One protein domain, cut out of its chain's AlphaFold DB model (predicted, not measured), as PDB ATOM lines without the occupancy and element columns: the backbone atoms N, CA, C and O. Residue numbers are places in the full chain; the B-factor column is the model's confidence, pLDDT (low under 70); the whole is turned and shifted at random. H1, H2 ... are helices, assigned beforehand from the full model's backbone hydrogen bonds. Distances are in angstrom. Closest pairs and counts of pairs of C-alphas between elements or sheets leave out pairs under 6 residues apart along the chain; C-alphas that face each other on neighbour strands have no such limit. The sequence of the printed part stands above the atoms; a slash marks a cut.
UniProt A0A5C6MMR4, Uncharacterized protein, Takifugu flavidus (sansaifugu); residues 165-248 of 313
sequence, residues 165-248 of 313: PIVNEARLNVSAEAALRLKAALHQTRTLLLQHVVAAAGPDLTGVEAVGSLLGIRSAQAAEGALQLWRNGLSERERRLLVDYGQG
ATOM      1  N   PRO A 165     -46.348  13.470  69.386       87.81
ATOM      2  CA  PRO A 165     -45.384  12.552  68.811       87.81
ATOM      3  C   PRO A 165     -44.085  13.277  68.450       87.81
ATOM      4  O   PRO A 165     -44.093  14.346  67.844       87.81
ATOM      5  N   ILE A 166     -42.951  12.659  68.775       85.81
ATOM      6  CA  ILE A 166     -41.610  13.173  68.428       85.81
ATOM      7  C   ILE A 166     -41.003  12.465  67.209       85.81
ATOM      8  O   ILE A 166     -39.838  12.660  66.868       85.81
ATOM      9  N   VAL A 167     -41.796  11.615  66.559       81.25
ATOM     10  CA  VAL A 167     -41.430  10.827  65.380       81.25
ATOM     11  C   VAL A 167     -42.400  11.117  64.234       81.25
ATOM     12  O   VAL A 167     -43.538  11.499  64.476       81.25
ATOM     13  N   ASN A 168     -41.964  10.841  63.000       68.81
ATOM     14  CA  ASN A 168     -42.788  10.770  61.779       68.81
ATOM     15  C   ASN A 168     -43.587  12.037  61.453       68.81
ATOM     16  O   ASN A 168     -44.726  12.136  61.879       68.81
ATOM     17  N   GLU A 169     -43.019  12.965  60.671       68.88
ATOM     18  CA  GLU A 169     -43.665  14.200  60.148       68.88
ATOM     19  C   GLU A 169     -44.443  15.062  61.168       68.88
ATOM     20  O   GLU A 169     -45.003  16.097  60.816       68.88
ATOM     21  N   ALA A 170     -44.431  14.682  62.443       76.62
ATOM     22  CA  ALA A 170     -45.019  15.404  63.543       76.62
ATOM     23  C   ALA A 170     -44.247  16.697  63.788       76.62
ATOM     24  O   ALA A 170     -43.089  16.847  63.385       76.62
ATOM     25  N   ARG A 171     -44.875  17.630  64.502       79.19
ATOM     26  CA  ARG A 171     -44.316  18.963  64.741       79.19
ATOM     27  C   ARG A 171     -42.960  18.912  65.446       79.19
ATOM     28  O   ARG A 171     -42.089  19.725  65.157       79.19
ATOM     29  N   LEU A 172     -42.788  17.953  66.355       78.50
ATOM     30  CA  LEU A 172     -41.552  17.736  67.111       78.50
ATOM     31  C   LEU A 172     -40.633  16.680  66.479       78.50
ATOM     32  O   LEU A 172     -39.684  16.226  67.120       78.50
ATOM     33  N   ASN A 173     -40.908  16.265  65.239       76.25
ATOM     34  CA  ASN A 173     -40.058  15.317  64.540       76.25
ATOM     35  C   ASN A 173     -38.682  15.927  64.270       76.25
ATOM     36  O   ASN A 173     -38.545  17.049  63.779       76.25
ATOM     37  N   VAL A 174     -37.646  15.138  64.521       67.50
ATOM     38  CA  VAL A 174     -36.274  15.536  64.237       67.50
ATOM     39  C   VAL A 174     -35.964  15.162  62.786       67.50
ATOM     40  O   VAL A 174     -35.806  13.989  62.457       67.50
ATOM     41  N   SER A 175     -35.931  16.152  61.892       56.44
ATOM     42  CA  SER A 175     -35.720  15.958  60.449       56.44
ATOM     43  C   SER A 175     -34.389  16.565  59.998       56.44
ATOM     44  O   SER A 175     -34.344  17.675  59.476       56.44
ATOM     45  N   ALA A 176     -33.295  15.834  60.201       56.34
ATOM     46  CA  ALA A 176     -31.977  16.120  59.627       56.34
ATOM     47  C   ALA A 176     -31.269  14.798  59.268       56.34
ATOM     48  O   ALA A 176     -31.656  13.741  59.753       56.34
ATOM     49  N   GLU A 177     -30.211  14.820  58.458       48.31
ATOM     50  CA  GLU A 177     -29.444  13.611  58.090       48.31
ATOM     51  C   GLU A 177     -28.841  12.889  59.315       48.31
ATOM     52  O   GLU A 177     -28.884  11.662  59.414       48.31
ATOM     53  N   ALA A 178     -28.408  13.648  60.330       53.59
ATOM     54  CA  ALA A 178     -28.024  13.121  61.646       53.59
ATOM     55  C   ALA A 178     -29.208  12.501  62.426       53.59
ATOM     56  O   ALA A 178     -29.016  11.680  63.326       53.59
ATOM     57  N   ALA A 179     -30.442  12.848  62.056       64.00
ATOM     58  CA  ALA A 179     -31.666  12.393  62.695       64.00
ATOM     59  C   ALA A 179     -32.120  11.002  62.242       64.00
ATOM     60  O   ALA A 179     -32.983  10.432  62.895       64.00
ATOM     61  N   LEU A 180     -31.534  10.393  61.201       70.56
ATOM     62  CA  LEU A 180     -31.853   9.000  60.849       70.56
ATOM     63  C   LEU A 180     -31.426   8.022  61.954       70.56
ATOM     64  O   LEU A 180     -32.179   7.114  62.306       70.56
ATOM     65  N   ARG A 181     -30.249   8.247  62.553       76.25
ATOM     66  CA  ARG A 181     -29.752   7.444  63.686       76.25
ATOM     67  C   ARG A 181     -30.602   7.673  64.931       76.25
ATOM     68  O   ARG A 181     -30.970   6.714  65.600       76.25
ATOM     69  N   LEU A 182     -30.963   8.931  65.192       79.19
ATOM     70  CA  LEU A 182     -31.870   9.288  66.281       79.19
ATOM     71  C   LEU A 182     -33.258   8.665  66.076       79.19
ATOM     72  O   LEU A 182     -33.801   8.070  66.994       79.19
ATOM     73  N   LYS A 183     -33.807   8.719  64.860       81.06
ATOM     74  CA  LYS A 183     -35.093   8.111  64.509       81.06
ATOM     75  C   LYS A 183     -35.069   6.606  64.752       81.06
ATOM     76  O   LYS A 183     -36.006   6.092  65.354       81.06
ATOM     77  N   ALA A 184     -34.013   5.910  64.332       82.62
ATOM     78  CA  ALA A 184     -33.855   4.484  64.606       82.62
ATOM     79  C   ALA A 184     -33.809   4.195  66.116       82.62
ATOM     80  O   ALA A 184     -34.531   3.315  66.583       82.62
ATOM     81  N   ALA A 185     -33.045   4.986  66.877       85.62
ATOM     82  CA  ALA A 185     -32.973   4.870  68.332       85.62
ATOM     83  C   ALA A 185     -34.348   5.058  68.993       85.62
ATOM     84  O   ALA A 185     -34.777   4.187  69.740       85.62
ATOM     85  N   LEU A 186     -35.090   6.114  68.637       87.31
ATOM     86  CA  LEU A 186     -36.434   6.390  69.164       87.31
ATOM     87  C   LEU A 186     -37.417   5.234  68.916       87.31
ATOM     88  O   LEU A 186     -38.232   4.914  69.783       87.31
ATOM     89  N   HIS A 187     -37.342   4.584  67.750       87.00
ATOM     90  CA  HIS A 187     -38.184   3.421  67.451       87.00
ATOM     91  C   HIS A 187     -37.746   2.185  68.245       87.00
ATOM     92  O   HIS A 187     -38.598   1.468  68.772       87.00
ATOM     93  N   GLN A 188     -36.437   1.951  68.370       88.69
ATOM     94  CA  GLN A 188     -35.887   0.827  69.127       88.69
ATOM     95  C   GLN A 188     -36.231   0.917  70.619       88.69
ATOM     96  O   GLN A 188     -36.575  -0.090  71.233       88.69
ATOM     97  N   THR A 189     -36.193   2.122  71.188       88.31
ATOM     98  CA  THR A 189     -36.454   2.382  72.611       88.31
ATOM     99  C   THR A 189     -37.927   2.652  72.906       88.31
ATOM    100  O   THR A 189     -38.301   2.825  74.062       88.31
ATOM    101  N   ARG A 190     -38.783   2.688  71.871       87.69
ATOM    102  CA  ARG A 190     -40.206   3.076  71.946       87.69
ATOM    103  C   ARG A 190     -40.430   4.476  72.538       87.69
ATOM    104  O   ARG A 190     -41.502   4.782  73.066       87.69
ATOM    105  N   THR A 191     -39.459   5.368  72.382       89.50
ATOM    106  CA  THR A 191     -39.561   6.774  72.781       89.50
ATOM    107  C   THR A 191     -40.315   7.543  71.693       89.50
ATOM    108  O   THR A 191     -39.722   8.205  70.850       89.50
ATOM    109  N   LEU A 192     -41.642   7.393  71.658       88.62
ATOM    110  CA  LEU A 192     -42.479   7.950  70.582       88.62
ATOM    111  C   LEU A 192     -43.164   9.277  70.936       88.62
ATOM    112  O   LEU A 192     -43.589   9.999  70.037       88.62
ATOM    113  N   LEU A 193     -43.272   9.591  72.227       90.69
ATOM    114  CA  LEU A 193     -44.000  10.737  72.768       90.69
ATOM    115  C   LEU A 193     -43.058  11.630  73.572       90.69
ATOM    116  O   LEU A 193     -42.121  11.127  74.201       90.69
ATOM    117  N   LEU A 194     -43.351  12.930  73.611       89.94
ATOM    118  CA  LEU A 194     -42.542  13.897  74.354       89.94
ATOM    119  C   LEU A 194     -42.438  13.554  75.849       89.94
ATOM    120  O   LEU A 194     -41.367  13.713  76.428       89.94
ATOM    121  N   GLN A 195     -43.495  13.007  76.462       91.25
ATOM    122  CA  GLN A 195     -43.475  12.588  77.871       91.25
ATOM    123  C   GLN A 195     -42.334  11.613  78.207       91.25
ATOM    124  O   GLN A 195     -41.795  11.670  79.304       91.25
ATOM    125  N   HIS A 196     -41.937  10.734  77.277       91.56
ATOM    126  CA  HIS A 196     -40.863   9.765  77.522       91.56
ATOM    127  C   HIS A 196     -39.498  10.453  77.580       91.56
ATOM    128  O   HIS A 196     -38.624  10.038  78.334       91.56
ATOM    129  N   VAL A 197     -39.327  11.516  76.791       90.56
ATOM    130  CA  VAL A 197     -38.128  12.352  76.834       90.56
ATOM    131  C   VAL A 197     -38.133  13.193  78.101       90.56
ATOM    132  O   VAL A 197     -37.131  13.205  78.799       90.56
ATOM    133  N   VAL A 198     -39.253  13.842  78.434       91.25
ATOM    134  CA  VAL A 198     -39.389  14.663  79.650       91.25
ATOM    135  C   VAL A 198     -39.129  13.838  80.914       91.25
ATOM    136  O   VAL A 198     -38.421  14.299  81.802       91.25
ATOM    137  N   ALA A 199     -39.620  12.597  80.974       89.31
ATOM    138  CA  ALA A 199     -39.391  11.702  82.108       89.31
ATOM    139  C   ALA A 199     -37.905  11.364  82.328       89.31
ATOM    140  O   ALA A 199     -37.492  11.147  83.461       89.31
ATOM    141  N   ALA A 200     -37.100  11.320  81.262       90.69
ATOM    142  CA  ALA A 200     -35.664  11.063  81.361       90.69
ATOM    143  C   ALA A 200     -34.840  12.351  81.517       90.69
ATOM    144  O   ALA A 200     -33.885  12.387  82.282       90.69
ATOM    145  N   ALA A 201     -35.192  13.400  80.777       91.25
ATOM    146  CA  ALA A 201     -34.422  14.635  80.672       91.25
ATOM    147  C   ALA A 201     -34.754  15.671  81.754       91.25
ATOM    148  O   ALA A 201     -34.037  16.658  81.874       91.25
ATOM    149  N   GLY A 202     -35.860  15.489  82.476       90.19
ATOM    150  CA  GLY A 202     -36.455  16.537  83.295       90.19
ATOM    151  C   GLY A 202     -37.332  17.508  82.486       90.19
ATOM    152  O   GLY A 202     -37.337  17.497  81.248       90.19
ATOM    153  N   PRO A 203     -38.112  18.355  83.181       89.06
ATOM    154  CA  PRO A 203     -39.099  19.246  82.565       89.06
ATOM    155  C   PRO A 203     -38.491  20.390  81.738       89.06
ATOM    156  O   PRO A 203     -39.147  20.933  80.850       89.06
ATOM    157  N   ASP A 204     -37.236  20.738  81.999       89.19
ATOM    158  CA  ASP A 204     -36.443  21.725  81.267       89.19
ATOM    159  C   ASP A 204     -35.670  21.124  80.075       89.19
ATOM    160  O   ASP A 204     -35.074  21.866  79.290       89.19
ATOM    161  N   LEU A 205     -35.727  19.796  79.901       91.00
ATOM    162  CA  LEU A 205     -35.031  19.040  78.858       91.00
ATOM    163  C   LEU A 205     -33.500  19.223  78.897       91.00
ATOM    164  O   LEU A 205     -32.873  19.359  77.844       91.00
ATOM    165  N   THR A 206     -32.895  19.230  80.092       92.38
ATOM    166  CA  THR A 206     -31.437  19.406  80.277       92.38
ATOM    167  C   THR A 206     -30.686  18.124  80.647       92.38
ATOM    168  O   THR A 206     -29.457  18.108  80.632       92.38
ATOM    169  N   GLY A 207     -31.385  17.021  80.934       92.00
ATOM    170  CA  GLY A 207     -30.799  15.740  81.343       92.00
ATOM    171  C   GLY A 207     -30.087  14.974  80.219       92.00
ATOM    172  O   GLY A 207     -30.553  13.921  79.781       92.00
ATOM    173  N   VAL A 208     -28.933  15.480  79.772       92.06
ATOM    174  CA  VAL A 208     -28.133  14.928  78.661       92.06
ATOM    175  C   VAL A 208     -27.752  13.465  78.880       92.06
ATOM    176  O   VAL A 208     -27.929  12.640  77.985       92.06
ATOM    177  N   GLU A 209     -27.243  13.119  80.064       92.12
ATOM    178  CA  GLU A 209     -26.758  11.764  80.359       92.12
ATOM    179  C   GLU A 209     -27.893  10.733  80.404       92.12
ATOM    180  O   GLU A 209     -27.772   9.633  79.852       92.12
ATOM    181  N   ALA A 210     -29.023  11.103  81.011       92.12
ATOM    182  CA  ALA A 210     -30.202  10.251  81.119       92.12
ATOM    183  C   ALA A 210     -30.830   9.986  79.743       92.12
ATOM    184  O   ALA A 210     -31.172   8.849  79.419       92.12
ATOM    185  N   VAL A 211     -30.899  11.009  78.888       90.62
ATOM    186  CA  VAL A 211     -31.377  10.879  77.503       90.62
ATOM    187  C   VAL A 211     -30.390  10.093  76.644       90.62
ATOM    188  O   VAL A 211     -30.803   9.257  75.840       90.62
ATOM    189  N   GLY A 212     -29.086  10.311  76.829       89.62
ATOM    190  CA  GLY A 212     -28.043   9.533  76.165       89.62
ATOM    191  C   GLY A 212     -28.156   8.044  76.488       89.62
ATOM    192  O   GLY A 212     -28.152   7.212  75.580       89.62
ATOM    193  N   SER A 213     -28.373   7.719  77.762       91.88
ATOM    194  CA  SER A 213     -28.610   6.352  78.233       91.88
ATOM    195  C   SER A 213     -29.908   5.768  77.671       91.88
ATOM    196  O   SER A 213     -29.898   4.648  77.161       91.88
ATOM    197  N   LEU A 214     -31.003   6.540  77.688       90.56
ATOM    198  CA  LEU A 214     -32.303   6.127  77.154       90.56
ATOM    199  C   LEU A 214     -32.228   5.768  75.666       90.56
ATOM    200  O   LEU A 214     -32.844   4.796  75.245       90.56
ATOM    201  N   LEU A 215     -31.493   6.553  74.875       87.75
ATOM    202  CA  LEU A 215     -31.434   6.437  73.413       87.75
ATOM    203  C   LEU A 215     -30.221   5.648  72.903       87.75
ATOM    204  O   LEU A 215     -30.042   5.512  71.693       87.75
ATOM    205  N   GLY A 216     -29.364   5.148  73.797       86.56
ATOM    206  CA  GLY A 216     -28.118   4.473  73.423       86.56
ATOM    207  C   GLY A 216     -27.102   5.394  72.729       86.56
ATOM    208  O   GLY A 216     -26.247   4.925  71.971       86.56
ATOM    209  N   ILE A 217     -27.185   6.706  72.961       87.19
ATOM    210  CA  ILE A 217     -26.280   7.709  72.399       87.19
ATOM    211  C   ILE A 217     -25.070   7.847  73.324       87.19
ATOM    212  O   ILE A 217     -25.177   8.333  74.443       87.19
ATOM    213  N   ARG A 218     -23.888   7.463  72.830       84.94
ATOM    214  CA  ARG A 218     -22.630   7.540  73.600       84.94
ATOM    215  C   ARG A 218     -22.022   8.945  73.670       84.94
ATOM    216  O   ARG A 218     -21.170   9.195  74.510       84.94
ATOM    217  N   SER A 219     -22.402   9.837  72.757       88.00
ATOM    218  CA  SER A 219     -21.859  11.197  72.683       88.00
ATOM    219  C   SER A 219     -22.774  12.182  73.407       88.00
ATOM    220  O   SER A 219     -23.910  12.392  72.981       88.00
ATOM    221  N   ALA A 220     -22.250  12.837  74.446       87.06
ATOM    222  CA  ALA A 220     -22.964  13.887  75.172       87.06
ATOM    223  C   ALA A 220     -23.377  15.045  74.246       87.06
ATOM    224  O   ALA A 220     -24.502  15.523  74.326       87.06
ATOM    225  N   GLN A 221     -22.524  15.431  73.289       86.56
ATOM    226  CA  GLN A 221     -22.872  16.450  72.290       86.56
ATOM    227  C   GLN A 221     -24.029  16.019  71.382       86.56
ATOM    228  O   GLN A 221     -24.854  16.847  71.006       86.56
ATOM    229  N   ALA A 222     -24.106  14.737  71.018       84.31
ATOM    230  CA  ALA A 222     -25.201  14.239  70.190       84.31
ATOM    231  C   ALA A 222     -26.526  14.182  70.970       84.31
ATOM    232  O   ALA A 222     -27.573  14.507  70.410       84.31
ATOM    233  N   ALA A 223     -26.482  13.811  72.254       87.12
ATOM    234  CA  ALA A 223     -27.647  13.845  73.137       87.12
ATOM    235  C   ALA A 223     -28.123  15.290  73.393       87.12
ATOM    236  O   ALA A 223     -29.316  15.568  73.268       87.12
ATOM    237  N   GLU A 224     -27.201  16.227  73.633       90.50
ATOM    238  CA  GLU A 224     -27.512  17.655  73.777       90.50
ATOM    239  C   GLU A 224     -28.090  18.247  72.485       90.50
ATOM    240  O   GLU A 224     -29.072  18.988  72.513       90.50
ATOM    241  N   GLY A 225     -27.544  17.860  71.330       88.19
ATOM    242  CA  GLY A 225     -28.084  18.239  70.026       88.19
ATOM    243  C   GLY A 225     -29.532  17.777  69.834       88.19
ATOM    244  O   GLY A 225     -30.364  18.554  69.372       88.19
ATOM    245  N   ALA A 226     -29.866  16.546  70.240       86.31
ATOM    246  CA  ALA A 226     -31.242  16.045  70.203       86.31
ATOM    247  C   ALA A 226     -32.169  16.843  71.139       86.31
ATOM    248  O   ALA A 226     -33.249  17.266  70.722       86.31
ATOM    249  N   LEU A 227     -31.721  17.128  72.367       90.00
ATOM    250  CA  LEU A 227     -32.471  17.943  73.325       90.00
ATOM    251  C   LEU A 227     -32.693  19.373  72.833       90.00
ATOM    252  O   LEU A 227     -33.776  19.933  73.012       90.00
ATOM    253  N   GLN A 228     -31.703  19.976  72.174       89.69
ATOM    254  CA  GLN A 228     -31.840  21.303  71.579       89.69
ATOM    255  C   GLN A 228     -32.892  21.319  70.463       89.69
ATOM    256  O   GLN A 228     -33.647  22.283  70.350       89.69
ATOM    257  N   LEU A 229     -32.990  20.251  69.666       87.69
ATOM    258  CA  LEU A 229     -33.988  20.150  68.599       87.69
ATOM    259  C   LEU A 229     -35.412  20.123  69.168       87.69
ATOM    260  O   LEU A 229     -36.262  20.879  68.697       87.69
ATOM    261  N   TRP A 230     -35.663  19.347  70.226       89.50
ATOM    262  CA  TRP A 230     -36.968  19.360  70.897       89.50
ATOM    263  C   TRP A 230     -37.253  20.689  71.597       89.50
ATOM    264  O   TRP A 230     -38.357  21.213  71.465       89.50
ATOM    265  N   ARG A 231     -36.260  21.296  72.264       90.88
ATOM    266  CA  ARG A 231     -36.409  22.633  72.866       90.88
ATOM    267  C   ARG A 231     -36.771  23.690  71.829       90.88
ATOM    268  O   ARG A 231     -37.630  24.519  72.113       90.88
ATOM    269  N   ASN A 232     -36.164  23.650  70.644       88.56
ATOM    270  CA  ASN A 232     -36.451  24.576  69.548       88.56
ATOM    271  C   ASN A 232     -37.824  24.332  68.904       88.56
ATOM    272  O   ASN A 232     -38.443  25.278  68.424       88.56
ATOM    273  N   GLY A 233     -38.300  23.082  68.892       86.50
ATOM    274  CA  GLY A 233     -39.631  22.723  68.391       86.50
ATOM    275  C   GLY A 233     -40.780  23.132  69.321       86.50
ATOM    276  O   GLY A 233     -41.921  23.246  68.873       86.50
ATOM    277  N   LEU A 234     -40.488  23.367  70.602       89.56
ATOM    278  CA  LEU A 234     -41.437  23.890  71.579       89.56
ATOM    279  C   LEU A 234     -41.418  25.419  71.582       89.56
ATOM    280  O   LEU A 234     -40.363  26.056  71.576       89.56
ATOM    281  N   SER A 235     -42.594  26.029  71.661       89.25
ATOM    282  CA  SER A 235     -42.710  27.460  71.939       89.25
ATOM    283  C   SER A 235     -42.244  27.782  73.361       89.25
ATOM    284  O   SER A 235     -42.232  26.933  74.255       89.25
ATOM    285  N   GLU A 236     -41.891  29.043  73.610       88.56
ATOM    286  CA  GLU A 236     -41.473  29.487  74.943       88.56
ATOM    287  C   GLU A 236     -42.538  29.209  76.011       88.56
ATOM    288  O   GLU A 236     -42.222  28.764  77.111       88.56
ATOM    289  N   ARG A 237     -43.809  29.404  75.659       85.81
ATOM    290  CA  ARG A 237     -44.937  29.120  76.541       85.81
ATOM    291  C   ARG A 237     -45.041  27.635  76.888       85.81
ATOM    292  O   ARG A 237     -45.279  27.313  78.045       85.81
ATOM    293  N   GLU A 238     -44.864  26.742  75.917       89.56
ATOM    294  CA  GLU A 238     -44.906  25.293  76.154       89.56
ATOM    295  C   GLU A 238     -43.753  24.839  77.053       89.56
ATOM    296  O   GLU A 238     -43.970  24.033  77.952       89.56
ATOM    297  N   ARG A 239     -42.552  25.407  76.873       90.62
ATOM    298  CA  ARG A 239     -41.412  25.141  77.764       90.62
ATOM    299  C   ARG A 239     -41.696  25.582  79.199       90.62
ATOM    300  O   ARG A 239     -41.481  24.798  80.116       90.62
ATOM    301  N   ARG A 240     -42.226  26.796  79.396       88.38
ATOM    302  CA  ARG A 240     -42.620  27.274  80.733       88.38
ATOM    303  C   ARG A 240     -43.668  26.358  81.365       88.38
ATOM    304  O   ARG A 240     -43.485  25.942  82.494       88.38
ATOM    305  N   LEU A 241     -44.695  25.959  80.610       86.81
ATOM    306  CA  LEU A 241     -45.722  25.030  81.095       86.81
ATOM    307  C   LEU A 241     -45.154  23.673  81.537       86.81
ATOM    308  O   LEU A 241     -45.639  23.117  82.516       86.81
ATOM    309  N   LEU A 242     -44.157  23.131  80.830       88.75
ATOM    310  CA  LEU A 242     -43.496  21.884  81.230       88.75
ATOM    311  C   LEU A 242     -42.702  22.051  82.527       88.75
ATOM    312  O   LEU A 242     -42.788  21.183  83.392       88.75
ATOM    313  N   VAL A 243     -41.978  23.163  82.676       88.44
ATOM    314  CA  VAL A 243     -41.236  23.500  83.900       88.44
ATOM    315  C   VAL A 243     -42.184  23.696  85.078       88.44
ATOM    316  O   VAL A 243     -42.013  23.030  86.095       88.44
ATOM    317  N   ASP A 244     -43.221  24.518  84.916       82.62
ATOM    318  CA  ASP A 244     -44.233  24.774  85.946       82.62
ATOM    319  C   ASP A 244     -44.932  23.471  86.373       82.62
ATOM    320  O   ASP A 244     -45.211  23.267  87.553       82.62
ATOM    321  N   TYR A 245     -45.191  22.566  85.420       80.38
ATOM    322  CA  TYR A 245     -45.755  21.245  85.700       80.38
ATOM    323  C   TYR A 245     -44.780  20.338  86.451       80.38
ATOM    324  O   TYR A 245     -45.165  19.730  87.442       80.38
ATOM    325  N   GLY A 246     -43.531  20.236  85.989       73.50
ATOM    326  CA  GLY A 246     -42.523  19.364  86.597       73.50
ATOM    327  C   GLY A 246     -42.029  19.844  87.963       73.50
ATOM    328  O   GLY A 246     -41.467  19.059  88.716       73.50
ATOM    329  N   GLN A 247     -42.252  21.116  88.293       72.44
ATOM    330  CA  GLN A 247     -42.067  21.666  89.638       72.44
ATOM    331  C   GLN A 247     -43.302  21.472  90.538       72.44
ATOM    332  O   GLN A 247     -43.255  21.803  91.722       72.44
ATOM    333  N   GLY A 248     -44.412  20.965  89.994       63.72
ATOM    334  CA  GLY A 248     -45.675  20.815  90.703       63.72
ATOM    335  C   GLY A 248     -45.639  19.670  91.710       63.72
ATOM    336  O   GLY A 248     -45.321  18.539  91.360       63.72
TER     337      GLY A 248
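This is residues 165 to 248 of the 313 residues of an uncharacterized protein of Takifugu flavidus (sansaifugu) (UniProt A0A5C6MMR4). This is a compact cluster of crossed helices: the longest, H4, crosses H3, and H2 packs on H3. H1 and H5 lie toward opposite ends of the longest axis, and residues 165 to 178 form a looping stretch with no named element before H1. The printed part has 84 residues, with five named helices in the order H1 H2 H3 H4 H5 and no named strand, and its class is all helix. It is compact, with a radius of gyration of the C-alphas of 11.9 A and spans of 33 by 26 by 21 A.

H4, residues 220 to 233, is 20.0 A long, from C-alpha 220 at (-22.964, 13.887, 75.172) to C-alpha 233 at (-39.631, 22.723, 68.391). H3 is residues 208 to 215, H2 residues 194 to 201. H1, residues 179 to 188, is 13.9 A long and begins at C-alpha 179 (-31.666, 12.393, 62.695). H5, residues 236 to 246, is 15.5 A long.

H4 touches H3 about perpendicular, at 89 degrees, the closest C-alphas being those of Gly 212 and Ala 223, 5.3 A apart. H3 is the hub, touching three helices. It touches H2 at a steep tilt of 52 degrees, opposite ways, closest at the C-alphas of Ala 200 and Ala 210, 5.5 A. H1 and H3 only just touch, with 3 pairs of C-alphas within 8 A, closest at Ala 185 and Leu 215, 5.5 A. H5 touches no helix but is near H2; H1 and H5 are apart. Every O i to N i+4 pair is within hydrogen-bond range in H1, H3, H4 and H5, and 3 of 4 in H2.

The C-alphas farthest apart, of Glu 177 and Gly 248, are 37.1 A apart. The printed part has no cut, and no link between helices is long. The mean pLDDT of the printed part is 84.1; residues 168 to 169, 174 to 179 and 248 are under 70.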